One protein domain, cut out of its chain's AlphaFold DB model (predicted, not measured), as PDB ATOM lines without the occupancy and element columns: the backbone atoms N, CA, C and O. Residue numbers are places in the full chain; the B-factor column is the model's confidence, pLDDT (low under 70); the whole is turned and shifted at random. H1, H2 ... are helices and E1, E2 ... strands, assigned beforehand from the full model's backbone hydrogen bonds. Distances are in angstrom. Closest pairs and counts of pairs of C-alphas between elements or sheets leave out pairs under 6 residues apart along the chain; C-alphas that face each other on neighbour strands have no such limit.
ATOM      1  N   ASN A 410     189.914 202.221 169.350       88.06
ATOM      2  CA  ASN A 410     188.487 202.506 169.187       88.06
ATOM      3  C   ASN A 410     188.191 203.215 167.868       88.06
ATOM      4  O   ASN A 410     187.161 202.966 167.245       88.06
ATOM      5  N   MET A 411     189.093 204.093 167.435       87.31
ATOM      6  CA  MET A 411     188.976 204.764 166.148       87.31
ATOM      7  C   MET A 411     189.205 203.779 165.007       87.31
ATOM      8  O   MET A 411     188.383 203.702 164.100       87.31
ATOM      9  N   LEU A 412     190.252 202.958 165.093       88.00
ATOM     10  CA  LEU A 412     190.502 201.926 164.093       88.00
ATOM     11  C   LEU A 412     189.342 200.919 164.019       88.00
ATOM     12  O   LEU A 412     188.876 200.593 162.930       88.00
ATOM     13  N   ALA A 413     188.807 200.492 165.169       90.56
ATOM     14  CA  ALA A 413     187.600 199.668 165.244       90.56
ATOM     15  C   ALA A 413     186.397 200.325 164.552       90.56
ATOM     16  O   ALA A 413     185.645 199.665 163.837       90.56
ATOM     17  N   TRP A 414     186.217 201.632 164.750       90.25
ATOM     18  CA  TRP A 414     185.125 202.377 164.135       90.25
ATOM     19  C   TRP A 414     185.252 202.409 162.612       90.25
ATOM     20  O   TRP A 414     184.271 202.163 161.910       90.25
ATOM     21  N   ILE A 415     186.462 202.643 162.096       89.44
ATOM     22  CA  ILE A 415     186.727 202.659 160.654       89.44
ATOM     23  C   ILE A 415     186.468 201.275 160.054       89.44
ATOM     24  O   ILE A 415     185.781 201.182 159.043       89.44
ATOM     25  N   VAL A 416     186.943 200.200 160.694       91.25
ATOM     26  CA  VAL A 416     186.713 198.820 160.227       91.25
ATOM     27  C   VAL A 416     185.219 198.500 160.116       91.25
ATOM     28  O   VAL A 416     184.803 197.874 159.146       91.25
ATOM     29  N   LEU A 417     184.393 198.953 161.065       91.38
ATOM     30  CA  LEU A 417     182.948 198.707 161.022       91.38
ATOM     31  C   LEU A 417     182.204 199.549 159.976       91.38
ATOM     32  O   LEU A 417     181.214 199.072 159.428       91.38
ATOM     33  N   ASN A 418     182.669 200.768 159.683       89.06
ATOM     34  CA  ASN A 418     182.048 201.632 158.669       89.06
ATOM     35  C   ASN A 418     182.558 201.335 157.245       89.06
ATOM     36  O   ASN A 418     181.829 201.542 156.278       89.06
ATOM     37  N   TYR A 419     183.776 200.798 157.112       89.81
ATOM     38  CA  TYR A 419     184.420 200.455 155.840       89.81
ATOM     39  C   TYR A 419     184.921 198.998 155.818       89.81
ATOM     40  O   TYR A 419     186.100 198.746 155.562       89.81
ATOM     41  N   PRO A 420     184.039 198.002 156.028       86.56
ATOM     42  CA  PRO A 420     184.436 196.604 156.230       86.56
ATOM     43  C   PRO A 420     185.042 195.931 154.991       86.56
ATOM     44  O   PRO A 420     185.637 194.861 155.097       86.56
ATOM     45  N   THR A 421     184.879 196.524 153.805       82.44
ATOM     46  CA  THR A 421     185.433 196.018 152.540       82.44
ATOM     47  C   THR A 421     186.763 196.659 152.155       82.44
ATOM     48  O   THR A 421     187.342 196.271 151.141       82.44
ATOM     49  N   ALA A 422     187.219 197.671 152.893       81.00
ATOM     50  CA  ALA A 422     188.508 198.297 152.640       81.00
ATOM     51  C   ALA A 422     189.645 197.375 153.117       81.00
ATOM     52  O   ALA A 422     189.496 196.646 154.097       81.00
ATOM     53  N   GLU A 423     190.791 197.402 152.428       80.44
ATOM     54  CA  GLU A 423     192.003 196.671 152.835       80.44
ATOM     55  C   GLU A 423     192.663 197.366 154.040       80.44
ATOM     56  O   GLU A 423     193.725 197.973 153.931       80.44
ATOM     57  N   ILE A 424     191.989 197.320 155.190       82.69
ATOM     58  CA  ILE A 424     192.424 197.932 156.449       82.69
ATOM     59  C   ILE A 424     193.014 196.844 157.344       82.69
ATOM     60  O   ILE A 424     192.450 195.757 157.487       82.69
ATOM     61  N   GLU A 425     194.158 197.135 157.963       84.75
ATOM     62  CA  GLU A 425     194.739 196.248 158.967       84.75
ATOM     63  C   GLU A 425     193.816 196.165 160.192       84.75
ATOM     64  O   GLU A 425     193.412 197.179 160.763       84.75
ATOM     65  N   LEU A 426     193.457 194.943 160.589       87.00
ATOM     66  CA  LEU A 426     192.542 194.734 161.708       87.00
ATOM     67  C   LEU A 426     193.203 195.139 163.035       87.00
ATOM     68  O   LEU A 426     194.364 194.787 163.267       87.00
ATOM     69  N   PRO A 427     192.467 195.798 163.952       88.19
ATOM     70  CA  PRO A 427     192.974 196.059 165.287       88.19
ATOM     71  C   PRO A 427     193.350 194.757 166.001       88.19
ATOM     72  O   PRO A 427     192.769 193.692 165.781       88.19
ATOM     73  N   THR A 428     194.311 194.843 166.920       88.75
ATOM     74  CA  THR A 428     194.724 193.674 167.710       88.75
ATOM     75  C   THR A 428     193.524 193.075 168.447       88.75
ATOM     76  O   THR A 428     192.782 193.791 169.111       88.75
ATOM     77  N   GLY A 429     193.351 191.754 168.332       90.06
ATOM     78  CA  GLY A 429     192.251 191.005 168.951       90.06
ATOM     79  C   GLY A 429     190.920 191.060 168.193       90.06
ATOM     80  O   GLY A 429     189.918 190.588 168.727       90.06
ATOM     81  N   TRP A 430     190.922 191.581 166.961       93.44
ATOM     82  CA  TRP A 430     189.853 191.393 165.985       93.44
ATOM     83  C   TRP A 430     190.202 190.241 165.043       93.44
ATOM     84  O   TRP A 430     191.319 190.146 164.532       93.44
ATOM     85  N   THR A 431     189.234 189.376 164.784       93.44
ATOM     86  CA  THR A 431     189.314 188.302 163.797       93.44
ATOM     87  C   THR A 431     188.101 188.351 162.886       93.44
ATOM     88  O   THR A 431     187.066 188.915 163.222       93.44
ATOM     89  N   VAL A 432     188.237 187.774 161.697       93.62
ATOM     90  CA  VAL A 432     187.154 187.696 160.720       93.62
ATOM     91  C   VAL A 432     186.725 186.245 160.593       93.62
ATOM     92  O   VAL A 432     187.557 185.365 160.369       93.62
ATOM     93  N   ILE A 433     185.425 186.007 160.713       92.12
ATOM     94  CA  ILE A 433     184.804 184.707 160.484       92.12
ATOM     95  C   ILE A 433     183.852 184.795 159.292       92.12
ATOM     96  O   ILE A 433     183.206 185.817 159.066       92.12
ATOM     97  N   THR A 434     183.754 183.708 158.533       92.06
ATOM     98  CA  THR A 434     182.753 183.549 157.476       92.06
ATOM     99  C   THR A 434     181.741 182.512 157.939       92.06
ATOM    100  O   THR A 434     182.123 181.386 158.263       92.06
ATOM    101  N   LEU A 435     180.469 182.895 157.994       90.31
ATOM    102  CA  LEU A 435     179.369 182.004 158.337       90.31
ATOM    103  C   LEU A 435     179.040 181.064 157.166       90.31
ATOM    104  O   LEU A 435     179.474 181.269 156.031       90.31
ATOM    105  N   ASP A 436     178.239 180.032 157.436       91.50
ATOM    106  CA  ASP A 436     177.861 179.010 156.447       91.50
ATOM    107  C   ASP A 436     177.128 179.585 155.220       91.50
ATOM    108  O   ASP A 436     177.188 179.015 154.130       91.50
ATOM    109  N   ASP A 437     176.444 180.720 155.383       88.19
ATOM    110  CA  ASP A 437     175.760 181.441 154.305       88.19
ATOM    111  C   ASP A 437     176.688 182.376 153.506       88.19
ATOM    112  O   ASP A 437     176.246 183.046 152.570       88.19
ATOM    113  N   GLY A 438     177.982 182.396 153.840       86.62
ATOM    114  CA  GLY A 438     178.997 183.232 153.212       86.62
ATOM    115  C   GLY A 438     179.074 184.654 153.766       86.62
ATOM    116  O   GLY A 438     179.911 185.423 153.291       86.62
ATOM    117  N   THR A 439     178.246 185.022 154.748       88.12
ATOM    118  CA  THR A 439     178.345 186.332 155.403       88.12
ATOM    119  C   THR A 439     179.588 186.412 156.279       88.12
ATOM    120  O   THR A 439     180.041 185.425 156.858       88.12
ATOM    121  N   THR A 440     180.180 187.601 156.350       90.06
ATOM    122  CA  THR A 440     181.385 187.856 157.134       90.06
ATOM    123  C   THR A 440     181.025 188.593 158.414       90.06
ATOM    124  O   THR A 440     180.282 189.571 158.364       90.06
ATOM    125  N   GLN A 441     181.566 188.140 159.543       93.50
ATOM    126  CA  GLN A 441     181.447 188.816 160.832       93.50
ATOM    127  C   GLN A 441     182.817 189.018 161.478       93.50
ATOM    128  O   GLN A 441     183.740 188.226 161.282       93.50
ATOM    129  N   PHE A 442     182.927 190.069 162.280       94.88
ATOM    130  CA  PHE A 442     184.073 190.362 163.122       94.88
ATOM    131  C   PHE A 442     183.879 189.741 164.501       94.88
ATOM    132  O   PHE A 442     182.895 189.995 165.194       94.88
ATOM    133  N   GLU A 443     184.836 188.927 164.914       93.81
ATOM    134  CA  GLU A 443     184.922 188.355 166.247       93.81
ATOM    135  C   GLU A 443     185.977 189.122 167.053       93.81
ATOM    136  O   GLU A 443     187.051 189.454 166.551       93.81
ATOM    137  N   LEU A 444     185.637 189.465 168.295       94.69
ATOM    138  CA  LEU A 444     186.477 190.262 169.187       94.69
ATOM    139  C   LEU A 444     186.772 189.457 170.451       94.69
ATOM    140  O   LEU A 444     185.889 188.789 170.994       94.69
ATOM    141  N   THR A 445     187.995 189.564 170.965       93.38
ATOM    142  CA  THR A 445     188.339 188.960 172.259       93.38
ATOM    143  C   THR A 445     187.685 189.709 173.424       93.38
ATOM    144  O   THR A 445     187.471 190.920 173.360       93.38
ATOM    145  N   GLU A 446     187.427 189.014 174.537       91.81
ATOM    146  CA  GLU A 446     186.863 189.627 175.753       91.81
ATOM    147  C   GLU A 446     187.690 190.824 176.253       91.81
ATOM    148  O   GLU A 446     187.135 191.823 176.709       91.81
ATOM    149  N   GLU A 447     189.019 190.732 176.158       92.12
ATOM    150  CA  GLU A 447     189.930 191.806 176.559       92.12
ATOM    151  C   GLU A 447     189.720 193.068 175.716       92.12
ATOM    152  O   GLU A 447     189.631 194.157 176.277       92.12
ATOM    153  N   VAL A 448     189.566 192.926 174.395       92.56
ATOM    154  CA  VAL A 448     189.318 194.055 173.485       92.56
ATOM    155  C   VAL A 448     187.931 194.638 173.691       92.56
ATOM    156  O   VAL A 448     187.789 195.853 173.755       92.56
ATOM    157  N   VAL A 449     186.903 193.802 173.850       92.12
ATOM    158  CA  VAL A 449     185.543 194.315 174.064       92.12
ATOM    159  C   VAL A 449     185.489 195.212 175.299       92.12
ATOM    160  O   VAL A 449     184.860 196.264 175.261       92.12
ATOM    161  N   LYS A 450     186.211 194.871 176.371       88.88
ATOM    162  CA  LYS A 450     186.261 195.682 177.597       88.88
ATOM    163  C   LYS A 450     187.028 197.002 177.461       88.88
ATOM    164  O   LYS A 450     186.862 197.858 178.326       88.88
ATOM    165  N   THR A 451     187.852 197.184 176.428       91.25
ATOM    166  CA  THR A 451     188.555 198.456 176.172       91.25
ATOM    167  C   THR A 451     187.780 199.397 175.251       91.25
ATOM    168  O   THR A 451     188.181 200.554 175.098       91.25
ATOM    169  N   LEU A 452     186.659 198.937 174.675       91.81
ATOM    170  CA  LEU A 452     185.810 199.771 173.832       91.81
ATOM    171  C   LEU A 452     185.211 200.936 174.637       91.81
ATOM    172  O   LEU A 452     184.634 200.746 175.706       91.81
ATOM    173  N   SER A 453     185.332 202.162 174.147       91.62
ATOM    174  CA  SER A 453     184.840 203.339 174.859       91.62
ATOM    175  C   SER A 453     183.316 203.452 174.775       91.62
ATOM    176  O   SER A 453     182.680 202.975 173.833       91.62
ATOM    177  N   VAL A 454     182.703 204.131 175.746       88.50
ATOM    178  CA  VAL A 454     181.267 204.458 175.696       88.50
ATOM    179  C   VAL A 454     180.918 205.308 174.469       88.50
ATOM    180  O   VAL A 454     179.864 205.111 173.872       88.50
ATOM    181  N   ASP A 455     181.830 206.177 174.023       86.69
ATOM    182  CA  ASP A 455     181.647 206.973 172.807       86.69
ATOM    183  C   ASP A 455     181.596 206.077 171.564       86.69
ATOM    184  O   ASP A 455     180.667 206.200 170.762       86.69
ATOM    185  N   PHE A 456     182.517 205.110 171.450       90.94
ATOM    186  CA  PHE A 456     182.471 204.094 170.400       90.94
ATOM    187  C   PHE A 456     181.148 203.321 170.437       90.94
ATOM    188  O   PHE A 456     180.460 203.238 169.423       90.94
ATOM    189  N   MET A 457     180.732 202.828 171.607       91.06
ATOM    190  CA  MET A 457     179.478 202.076 171.746       91.06
ATOM    191  C   MET A 457     178.248 202.897 171.351       91.06
ATOM    192  O   MET A 457     177.315 202.370 170.741       91.06
ATOM    193  N   SER A 458     178.246 204.192 171.663       88.00
ATOM    194  CA  SER A 458     177.154 205.099 171.304       88.00
ATOM    195  C   SER A 458     177.048 205.373 169.800       88.00
ATOM    196  O   SER A 458     175.962 205.699 169.315       88.00
ATOM    197  N   SER A 459     178.151 205.193 169.065       88.50
ATOM    198  CA  SER A 459     178.226 205.356 167.609       88.50
ATOM    199  C   SER A 459     177.648 204.170 166.826       88.50
ATOM    200  O   SER A 459     177.362 204.291 165.632       88.50
ATOM    201  N   LEU A 460     177.483 203.009 167.472       91.31
ATOM    202  CA  LEU A 460     177.078 201.788 166.787       91.31
ATOM    203  C   LEU A 460     175.603 201.826 166.365       91.31
ATOM    204  O   LEU A 460     174.704 202.260 167.096       91.31
ATOM    205  N   THR A 461     175.351 201.308 165.166       90.19
ATOM    206  CA  THR A 461     174.023 201.121 164.576       90.19
ATOM    207  C   THR A 461     173.681 199.633 164.542       90.19
ATOM    208  O   THR A 461     174.517 198.781 164.843       90.19
ATOM    209  N   VAL A 462     172.443 199.303 164.169       86.50
ATOM    210  CA  VAL A 462     172.003 197.903 164.029       86.50
ATOM    211  C   VAL A 462     172.841 197.171 162.980       86.50
ATOM    212  O   VAL A 462     173.208 196.017 163.188       86.50
ATOM    213  N   ASP A 463     173.206 197.864 161.901       91.00
ATOM    214  CA  ASP A 463     174.036 197.312 160.829       91.00
ATOM    215  C   ASP A 463     175.461 197.023 161.322       91.00
ATOM    216  O   ASP A 463     176.008 195.965 161.026       91.00
ATOM    217  N   HIS A 464     176.033 197.898 162.161       94.44
ATOM    218  CA  HIS A 464     177.326 197.627 162.797       94.44
ATOM    219  C   HIS A 464     177.268 196.403 163.712       94.44
ATOM    220  O   HIS A 464     178.188 195.590 163.696       94.44
ATOM    221  N   PHE A 465     176.185 196.231 164.479       91.50
ATOM    222  CA  PHE A 465     176.014 195.021 165.279       91.50
ATOM    223  C   PHE A 465     175.910 193.776 164.407       91.50
ATOM    224  O   PHE A 465     176.538 192.791 164.751       91.50
ATOM    225  N   ALA A 466     175.215 193.821 163.266       90.56
ATOM    226  CA  ALA A 466     175.128 192.685 162.346       90.56
ATOM    227  C   ALA A 466     176.496 192.224 161.802       90.56
ATOM    228  O   ALA A 466     176.667 191.036 161.510       90.56
ATOM    229  N   LEU A 467     177.462 193.146 161.701       93.88
ATOM    230  CA  LEU A 467     178.852 192.853 161.345       93.88
ATOM    231  C   LEU A 467     179.657 192.250 162.502       93.88
ATOM    232  O   LEU A 467     180.702 191.667 162.248       93.88
ATOM    233  N   LEU A 468     179.222 192.381 163.753       94.62
ATOM    234  CA  LEU A 468     179.904 191.826 164.921       94.62
ATOM    235  C   LEU A 468     179.359 190.431 165.246       94.62
ATOM    236  O   LEU A 468     178.170 190.168 165.135       94.62
ATOM    237  N   ASN A 469     180.207 189.522 165.716       92.62
ATOM    238  CA  ASN A 469     179.730 188.255 166.255       92.62
ATOM    239  C   ASN A 469     178.874 188.524 167.518       92.62
ATOM    240  O   ASN A 469     179.341 189.249 168.401       92.62
ATOM    241  N   PRO A 470     177.673 187.924 167.672       89.00
ATOM    242  CA  PRO A 470     176.797 188.144 168.831       89.00
ATOM    243  C   PRO A 470     177.446 187.892 170.198       89.00
ATOM    244  O   PRO A 470     177.051 188.513 171.185       89.00
ATOM    245  N   THR A 471     178.491 187.057 170.256       87.12
ATOM    246  CA  THR A 471     179.306 186.833 171.462       87.12
ATOM    247  C   THR A 471     179.906 188.136 172.005       87.12
ATOM    248  O   THR A 471     180.167 188.231 173.197       87.12
ATOM    249  N   VAL A 472     180.055 189.195 171.193       90.81
ATOM    250  CA  VAL A 472     180.497 190.522 171.667       90.81
ATOM    251  C   VAL A 472     179.655 191.016 172.849       90.81
ATOM    252  O   VAL A 472     180.190 191.571 173.807       90.81
ATOM    253  N   MET A 473     178.349 190.734 172.835       85.50
ATOM    254  CA  MET A 473     177.399 191.168 173.862       85.50
ATOM    255  C   MET A 473     177.654 190.507 175.217       85.50
ATOM    256  O   MET A 473     177.291 191.057 176.254       85.50
ATOM    257  N   GLU A 474     178.320 189.353 175.226       81.31
ATOM    258  CA  GLU A 474     178.724 188.665 176.445       81.31
ATOM    259  C   GLU A 474     179.847 189.382 177.192       81.31
ATOM    260  O   GLU A 474     179.990 189.206 178.405       81.31
ATOM    261  N   PHE A 475     180.679 190.136 176.482       86.25
ATOM    262  CA  PHE A 475     181.898 190.722 177.034       86.25
ATOM    263  C   PHE A 475     181.741 192.200 177.405       86.25
ATOM    264  O   PHE A 475     182.621 192.748 178.072       86.25
ATOM    265  N   LEU A 476     180.624 192.827 177.017       86.69
ATOM    266  CA  LEU A 476     180.328 194.222 177.332       86.69
ATOM    267  C   LEU A 476     180.143 194.455 178.839       86.69
ATOM    268  O   LEU A 476     179.559 193.654 179.570       86.69
ATOM    269  N   THR A 477     180.612 195.613 179.289       84.75
ATOM    270  CA  THR A 477     180.389 196.154 180.634       84.75
ATOM    271  C   THR A 477     179.033 196.859 180.737       84.75
ATOM    272  O   THR A 477     178.425 197.228 179.731       84.75
ATOM    273  N   THR A 478     178.565 197.106 181.964       75.81
ATOM    274  CA  THR A 478     177.311 197.833 182.220       75.81
ATOM    275  C   THR A 478     177.301 199.221 181.568       75.81
ATOM    276  O   THR A 478     176.344 199.560 180.875       75.81
ATOM    277  N   GLU A 479     178.389 199.986 181.705       82.56
ATOM    278  CA  GLU A 479     178.517 201.331 181.121       82.56
ATOM    279  C   GLU A 479     178.470 201.299 179.585       82.56
ATOM    280  O   GLU A 479     177.813 202.128 178.957       82.56
ATOM    281  N   GLN A 480     179.106 200.304 178.959       90.25
ATOM    282  CA  GLN A 480     179.079 200.136 177.504       90.25
ATOM    283  C   GLN A 480     177.673 199.818 176.983       90.25
ATOM    284  O   GLN A 480     177.256 200.386 175.976       90.25
ATOM    285  N   VAL A 481     176.913 198.958 177.669       80.81
ATOM    286  CA  VAL A 481     175.518 198.657 177.294       80.81
ATOM    287  C   VAL A 481     174.617 199.887 177.479       80.81
ATOM    288  O   VAL A 481     173.722 200.160 176.668       80.81
ATOM    289  N   GLU A 482     174.857 200.678 178.523       75.31
ATOM    290  CA  GLU A 482     174.153 201.942 178.754       75.31
ATOM    291  C   GLU A 482     174.470 202.994 177.688       75.31
ATOM    292  O   GLU A 482     173.578 203.759 177.308       75.31
ATOM    293  N   ALA A 483     175.676 202.973 177.127       86.06
ATOM    294  CA  ALA A 483     176.074 203.871 176.053       86.06
ATOM    295  C   ALA A 483     175.455 203.527 174.685       86.06
ATOM    296  O   ALA A 483     175.286 204.426 173.860       86.06
ATOM    297  N   ILE A 484     175.050 202.271 174.441       84.50
ATOM    298  CA  ILE A 484     174.374 201.894 173.188       84.50
ATOM    299  C   ILE A 484     173.091 202.719 173.028       84.50
ATOM    300  O   ILE A 484     172.220 202.739 173.909       84.50
ATOM    301  N   ASN A 485     172.954 203.369 171.869       80.06
ATOM    302  CA  ASN A 485     171.795 204.190 171.538       80.06
ATOM    303  C   ASN A 485     170.485 203.410 171.745       80.06
ATOM    304  O   ASN A 485     170.328 202.308 171.226       80.06
ATOM    305  N   ASN A 486     169.512 204.002 172.446       64.88
ATOM    306  CA  ASN A 486     168.244 203.334 172.767       64.88
ATOM    307  C   ASN A 486     167.485 202.832 171.530       64.88
ATOM    308  O   ASN A 486     166.810 201.811 171.614       64.88
ATOM    309  N   LYS A 487     167.587 203.526 170.386       65.75
ATOM    310  CA  LYS A 487     166.983 203.068 169.128       65.75
ATOM    311  C   LYS A 487     167.736 201.873 168.553       65.75
ATOM    312  O   LYS A 487     167.085 200.915 168.162       65.75
ATOM    313  N   THR A 488     169.071 201.922 168.526       76.00
ATOM    314  CA  THR A 488     169.903 200.792 168.082       76.00
ATOM    315  C   THR A 488     169.615 199.568 168.940       76.00
ATOM    316  O   THR A 488     169.243 198.530 168.411       76.00
ATOM    317  N   PHE A 489     169.701 199.721 170.264       72.44
ATOM    318  CA  PHE A 489     169.473 198.645 171.222       72.44
ATOM    319  C   PHE A 489     168.083 198.016 171.064       72.44
ATOM    320  O   PHE A 489     167.947 196.799 171.119       72.44
ATOM    321  N   ALA A 490     167.054 198.834 170.814       60.50
ATOM    322  CA  ALA A 490     165.694 198.343 170.628       60.50
ATOM    323  C   ALA A 490     165.447 197.604 169.307       60.50
ATOM    324  O   ALA A 490     164.447 196.904 169.186       60.50
ATOM    325  N   LEU A 491     166.332 197.774 168.329       65.06
ATOM    326  CA  LEU A 491     166.246 197.148 167.013       65.06
ATOM    327  C   LEU A 491     167.232 195.980 166.850       65.06
ATOM    328  O   LEU A 491     167.295 195.394 165.770       65.06
ATOM    329  N   LEU A 492     167.994 195.634 167.896       76.56
ATOM    330  CA  LEU A 492     168.837 194.441 167.897       76.56
ATOM    331  C   LEU A 492     167.978 193.177 167.792       76.56
ATOM    332  O   LEU A 492     166.899 193.089 168.381       76.56
ATOM    333  N   SER A 493     168.470 192.183 167.050       74.50
ATOM    334  CA  SER A 493     167.796 190.888 166.948       74.50
ATOM    335  C   SER A 493     167.905 190.090 168.251       74.50
ATOM    336  O   SER A 493     168.792 190.327 169.075       74.50
ATOM    337  N   GLU A 494     167.029 189.095 168.412       67.56
ATOM    338  CA  GLU A 494     167.014 188.191 169.572       67.56
ATOM    339  C   GLU A 494     168.390 187.552 169.825       67.56
ATOM    340  O   GLU A 494     168.825 187.462 170.968       67.56
ATOM    341  N   THR A 495     169.139 187.243 168.761       77.88
ATOM    342  CA  THR A 495     170.491 186.667 168.830       77.88
ATOM    343  C   THR A 495     171.501 187.548 169.574       77.88
ATOM    344  O   THR A 495     172.373 187.017 170.252       77.88
ATOM    345  N   TYR A 496     171.405 188.880 169.486       79.06
ATOM    346  CA  TYR A 496     172.292 189.790 170.236       79.06
ATOM    347  C   TYR A 496     171.804 190.034 171.666       79.06
ATOM    348  O   TYR A 496     172.567 190.467 172.527       79.06
ATOM    349  N   LEU A 497     170.529 189.773 171.940       71.25
ATOM    350  CA  LEU A 497     169.921 190.053 173.237       71.25
ATOM    351  C   LEU A 497     169.959 188.839 174.168       71.25
ATOM    352  O   LEU A 497     170.108 189.008 175.378       71.25
ATOM    353  N   GLU A 498     169.903 187.624 173.623       70.31
ATOM    354  CA  GLU A 498     170.009 186.368 174.372       70.31
ATOM    355  C   GLU A 498     171.275 186.284 175.255       70.31
ATOM    356  O   GLU A 498     171.139 185.958 176.440       70.31
ATOM    357  N   PRO A 499     172.486 186.657 174.787       71.38
ATOM    358  CA  PRO A 499     173.689 186.596 175.617       71.38
ATOM    359  C   PRO A 499     173.702 187.630 176.758       71.38
ATOM    360  O   PRO A 499     174.252 187.376 177.830       71.38
ATOM    361  N   VAL A 500     173.051 188.785 176.573       66.69
ATOM    362  CA  VAL A 500     172.866 189.789 177.640       66.69
ATOM    363  C   VAL A 500     171.912 189.256 178.708       66.69
ATOM    364  O   VAL A 500     172.155 189.395 179.908       66.69
ATOM    365  N   VAL A 501     170.826 188.616 178.270       60.06
ATOM    366  CA  VAL A 501     169.807 188.015 179.135       60.06
ATOM    367  C   VAL A 501     170.379 186.852 179.948       60.06
ATOM    368  O   VAL A 501     170.098 186.751 181.143       60.06
ATOM    369  N   SER A 502     171.201 185.988 179.346       57.66
ATOM    370  CA  SER A 502     171.782 184.820 180.024       57.66
ATOM    371  C   SER A 502     172.768 185.199 181.143       57.66
ATOM    372  O   SER A 502     172.916 184.449 182.109       57.66
ATOM    373  N   LYS A 503     173.377 186.395 181.076       55.72
ATOM    374  CA  LYS A 503     174.277 186.962 182.102       55.72
ATOM    375  C   LYS A 503     173.581 187.837 183.153       55.72
ATOM    376  O   LYS A 503     174.246 188.427 184.010       55.72
ATOM    377  N   ALA A 504     172.247 187.886 183.154       49.25
ATOM    378  CA  ALA A 504     171.463 188.707 184.078       49.25
ATOM    379  C   ALA A 504     171.673 188.408 185.578       49.25
ATOM    380  O   ALA A 504     171.291 189.226 186.411       49.25
ATOM    381  N   GLU A 505     172.310 187.289 185.945       44.22
ATOM    382  CA  GLU A 505     172.575 186.929 187.346       44.22
ATOM    383  C   GLU A 505     173.695 187.753 188.029       44.22
ATOM    384  O   GLU A 505     173.766 187.726 189.258       44.22
ATOM    385  N   THR A 506     174.555 188.494 187.304       41.84
ATOM    386  CA  THR A 506     175.722 189.179 187.922       41.84
ATOM    387  C   THR A 506     176.000 190.633 187.502       41.84
ATOM    388  O   THR A 506     176.753 191.295 188.216       41.84
ATOM    389  N   VAL A 507     175.430 191.160 186.402       37.22
ATOM    390  CA  VAL A 507     175.915 192.428 185.779       37.22
ATOM    391  C   VAL A 507     174.818 193.439 185.378       37.22
ATOM    392  O   VAL A 507     175.115 194.587 185.045       37.22
ATOM    393  N   VAL A 508     173.536 193.075 185.414       47.47
ATOM    394  CA  VAL A 508     172.490 193.898 184.781       47.47
ATOM    395  C   VAL A 508     171.953 194.967 185.746       47.47
ATOM    396  O   VAL A 508     171.276 194.653 186.727       47.47
ATOM    397  N   SER A 509     172.252 196.242 185.462       49.56
ATOM    398  CA  SER A 509     171.686 197.403 186.167       49.56
ATOM    399  C   SER A 509     170.179 197.529 185.900       49.56
ATOM    400  O   SER A 509     169.649 197.027 184.904       49.56
ATOM    401  N   SER A 510     169.458 198.242 186.772       48.62
ATOM    402  CA  SER A 510     168.040 198.581 186.568       48.62
ATOM    403  C   SER A 510     167.766 199.283 185.230       48.62
ATOM    404  O   SER A 510     166.663 199.193 184.690       48.62
ATOM    405  N   GLU A 511     168.770 199.960 184.674       49.38
ATOM    406  CA  GLU A 511     168.690 200.670 183.399       49.38
ATOM    407  C   GLU A 511     168.749 199.733 182.185       49.38
ATOM    408  O   GLU A 511     167.941 199.899 181.269       49.38
ATOM    409  N   ILE A 512     169.594 198.694 182.188       49.12
ATOM    410  CA  ILE A 512     169.633 197.692 181.100       49.12
ATOM    411  C   ILE A 512     168.316 196.901 181.047       49.12
ATOM    412  O   ILE A 512     167.767 196.672 179.969       49.12
ATOM    413  N   LEU A 513     167.752 196.567 182.215       51.28
ATOM    414  CA  LEU A 513     166.416 195.969 182.314       51.28
ATOM    415  C   LEU A 513     165.337 196.883 181.728       51.28
ATOM    416  O   LEU A 513     164.461 196.418 181.005       51.28
ATOM    417  N   THR A 514     165.427 198.189 181.986       50.66
ATOM    418  CA  THR A 514     164.498 199.175 181.419       50.66
ATOM    419  C   THR A 514     164.615 199.228 179.894       50.66
ATOM    420  O   THR A 514     163.594 199.237 179.209       50.66
ATOM    421  N   LYS A 515     165.834 199.198 179.335       49.94
ATOM    422  CA  LYS A 515     166.038 199.182 177.875       49.94
ATOM    423  C   LYS A 515     165.484 197.912 177.213       49.94
ATOM    424  O   LYS A 515     164.829 198.029 176.182       49.94
ATOM    425  N   LEU A 516     165.694 196.735 177.814       50.28
ATOM    426  CA  LEU A 516     165.162 195.449 177.328       50.28
ATOM    427  C   LEU A 516     163.625 195.381 177.382       50.28
ATOM    428  O   LEU A 516     162.997 194.772 176.522       50.28
ATOM    429  N   VAL A 517     163.007 196.022 178.378       47.62
ATOM    430  CA  VAL A 517     161.540 196.125 178.475       47.62
ATOM    431  C   VAL A 517     160.978 197.082 177.415       47.62
ATOM    432  O   VAL A 517     159.942 196.795 176.820       47.62
ATOM    433  N   VAL A 518     161.662 198.197 177.138       42.50
ATOM    434  CA  VAL A 518     161.235 199.198 176.138       42.50
ATOM    435  C   VAL A 518     161.334 198.676 174.698       42.50
ATOM    436  O   VAL A 518     160.585 199.137 173.836       42.50
ATOM    437  N   SER A 519     162.216 197.713 174.422       42.84
ATOM    438  CA  SER A 519     162.417 197.153 173.079       42.84
ATOM    439  C   SER A 519     161.404 196.081 172.664       42.84
ATOM    440  O   SER A 519     161.371 195.711 171.493       42.84
ATOM    441  N   GLY A 520     160.545 195.606 173.573       41.12
ATOM    442  CA  GLY A 520     159.478 194.650 173.242       41.12
ATOM    443  C   GLY A 520     159.976 193.254 172.845       41.12
ATOM    444  O   GLY A 520     159.295 192.550 172.104       41.12
ATOM    445  N   VAL A 521     161.163 192.866 173.311       38.22
ATOM    446  CA  VAL A 521     161.809 191.592 172.968       38.22
ATOM    447  C   VAL A 521     161.071 190.444 173.653       38.22
ATOM    448  O   VAL A 521     160.857 190.467 174.868       38.22
ATOM    449  N   GLU A 522     160.684 189.424 172.884       39.34
ATOM    450  CA  GLU A 522     160.164 188.167 173.429       39.34
ATOM    451  C   GLU A 522     161.308 187.399 174.091       39.34
ATOM    452  O   GLU A 522     162.089 186.723 173.437       39.34
ATOM    453  N   ILE A 523     161.442 187.520 175.411       38.88
ATOM    454  CA  ILE A 523     162.539 186.869 176.127       38.88
ATOM    455  C   ILE A 523     162.102 185.473 176.586       38.88
ATOM    456  O   ILE A 523     161.558 185.276 177.679       38.88
ATOM    457  N   ASN A 524     162.356 184.480 175.735       34.53
ATOM    458  CA  ASN A 524     162.133 183.064 176.017       34.53
ATOM    459  C   ASN A 524     163.231 182.505 176.942       34.53
ATOM    460  O   ASN A 524     164.090 181.747 176.515       34.53
ATOM    461  N   GLY A 525     163.228 182.869 178.230       35.16
ATOM    462  CA  GLY A 525     164.283 182.363 179.125       35.16
ATOM    463  C   GLY A 525     164.237 182.732 180.603       35.16
ATOM    464  O   GLY A 525     165.064 182.240 181.364       35.16
ATOM    465  N   PHE A 526     163.294 183.556 181.066       37.22
ATOM    466  CA  PHE A 526     163.336 183.977 182.468       37.22
ATOM    467  C   PHE A 526     162.813 182.911 183.446       37.22
ATOM    468  O   PHE A 526     161.611 182.598 183.508       37.22
ATOM    469  N   ASP A 527     163.740 182.390 184.253       38.00
ATOM    470  CA  ASP A 527     163.466 181.713 185.520       38.00
ATOM    471  C   ASP A 527     162.934 182.720 186.570       38.00
ATOM    472  O   ASP A 527     163.104 183.938 186.484       38.00
ATOM    473  N   THR A 528     162.261 182.169 187.575       34.38
ATOM    474  CA  THR A 528     161.617 182.755 188.755       34.38
ATOM    475  C   THR A 528     162.353 183.912 189.445       34.38
ATOM    476  O   THR A 528     161.680 184.751 190.039       34.38
ATOM    477  N   LYS A 529     163.680 184.019 189.313       37.16
ATOM    478  CA  LYS A 529     164.528 185.035 189.958       37.16
ATOM    479  C   LYS A 529     164.506 186.422 189.299       37.16
ATOM    480  O   LYS A 529     164.702 187.414 189.989       37.16
ATOM    481  N   PHE A 530     164.245 186.526 187.993       36.47
ATOM    482  CA  PHE A 530     164.152 187.828 187.306       36.47
ATOM    483  C   PHE A 530     162.949 188.637 187.807       36.47
ATOM    484  O   PHE A 530     163.024 189.842 188.040       36.47
ATOM    485  N   VAL A 531     161.849 187.930 188.069       39.41
ATOM    486  CA  VAL A 531     160.658 188.494 188.703       39.41
ATOM    487  C   VAL A 531     160.975 188.959 190.132       39.41
ATOM    488  O   VAL A 531     160.518 190.023 190.529       39.41
ATOM    489  N   ASP A 532     161.819 188.242 190.881       37.62
ATOM    490  CA  ASP A 532     162.240 188.632 192.238       37.62
ATOM    491  C   ASP A 532     163.159 189.881 192.267       37.62
ATOM    492  O   ASP A 532     163.238 190.573 193.284       37.62
ATOM    493  N   ILE A 533     163.835 190.206 191.155       36.34
ATOM    494  CA  ILE A 533     164.677 191.411 191.001       36.34
ATOM    495  C   ILE A 533     163.828 192.615 190.569       36.34
ATOM    496  O   ILE A 533     163.957 193.700 191.136       36.34
ATOM    497  N   VAL A 534     162.900 192.420 189.625       37.50
ATOM    498  CA  VAL A 534     161.940 193.455 189.194       37.50
ATOM    499  C   VAL A 534     160.958 193.826 190.320       37.50
ATOM    500  O   VAL A 534     160.596 194.990 190.462       37.50
ATOM    501  N   THR A 535     160.564 192.876 191.174       37.38
ATOM    502  CA  THR A 535     159.640 193.107 192.309       37.38
ATOM    503  C   THR A 535     160.261 193.849 193.502       37.38
ATOM    504  O   THR A 535     159.520 194.311 194.370       37.38
ATOM    505  N   GLN A 536     161.591 194.001 193.563       36.56
ATOM    506  CA  GLN A 536     162.281 194.794 194.598       36.56
ATOM    507  C   GLN A 536     162.408 196.286 194.254       36.56
ATOM    508  O   GLN A 536     162.857 197.076 195.088       36.56
ATOM    509  N   GLN A 537     161.996 196.695 193.052       34.62
ATOM    510  CA  GLN A 537     161.922 198.100 192.662       34.62
ATOM    511  C   GLN A 537     160.568 198.704 193.068       34.62
ATOM    512  O   GLN A 537     159.551 198.006 193.054       34.62
ATOM    513  N   PRO A 538     160.503 200.001 193.431       32.03
ATOM    514  CA  PRO A 538     159.221 200.681 193.566       32.03
ATOM    515  C   PRO A 538     158.441 200.559 192.244       32.03
ATOM    516  O   PRO A 538     159.066 200.634 191.183       32.03
TER     517      PRO A 538
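AT A GLANCE: This is residues 410 to 538 of the 667 residues of an uncharacterized protein of Beggiatoa sp. PS (UniProt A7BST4). The chain is wound in stacked turns of short helices, a small solenoid with H2, H5 and H8 in a row and H3, H6 and H9 touching one after the other beyond it. H1 and the hairpin of E1 and E2 lie at one end; H10, touching no helix, lies at the other. The printed part has 129 residues, mostly helix, in the order H1 E1 E2 H2 H3 H4 H5 H6 H7 H8 H9 H10, with an antiparallel sheet E1 - E2. It is compact, with a radius of gyration of the C-alphas of 15.4 A, yet elongated, spanning 52 by 31 by 25 A.

HOW THE PARTS SIT: Begin at the hairpin of E1, residues 430 to 434, and E2, residues 440 to 444, antiparallel at 149 degrees: N 431 and O 443 are 2.8 A apart and N 441 and O 433 2.9 A, both within hydrogen-bond range. From E2 go on to H4, residues 462 to 467: the two have 4 pairs of C-alphas within 8 A, the closest those of Gln 441 and Leu 467, 4.8 A apart. H1, residues 410 to 418, only just touches H4, with 3 pairs of C-alphas within 8 A, the closest those of Leu 417 and His 464, 6.0 A. H2, residues 446 to 449, touches H5, residues 472 to 475, closest at C-alphas 446 and 475, 5.2 A. H5 touches H8, residues 494 to 502, closest at C-alphas 474 and 499, 5.5 A. H3, residues 454 to 459, touches H6, residues 478 to 483, the same way at a steep tilt of 38 degrees, closest at C-alphas 458 and 483, 5.0 A. H6 touches H9, residues 510 to 518, closest at C-alphas 482 and 512, 6.6 A. H7, residues 486 to 490, touches H9, closest at C-alphas 486 and 515, 6.9 A. H10, residues 528 to 534, is near H9. Every O i to N i+4 pair is within hydrogen-bond range in H1, H3, H4, H6, H7 and H9, against 3 of 5 in H8 and 2 of 3 in H10; H2 and H5 are too short for such a pair.

IN THESE COORDINATES: Find C-alpha 430 at (189.853, 191.393, 165.985), where E1 begins its 13.6 A; E2 covers 13.3 A. H1 starts at C-alpha 410, (188.487, 202.506, 169.187), and runs 12.4 A; H8 measures 12.0 A, H9 12.5 A. H10 ends 10.7 A from its start, at C-alpha 534, (161.940, 193.455, 189.194).

THE WHOLE: The farthest C-alphas, of Glu 423 and Pro 538, are 52.4 A apart. The printed part has no cut, and the link from H1 to E1 is long, with 11 residues. Mean pLDDT of the printed part is 73.1; look for values under 70 at residues 486 to 487, 490 to 491, 494 and 500 to 538.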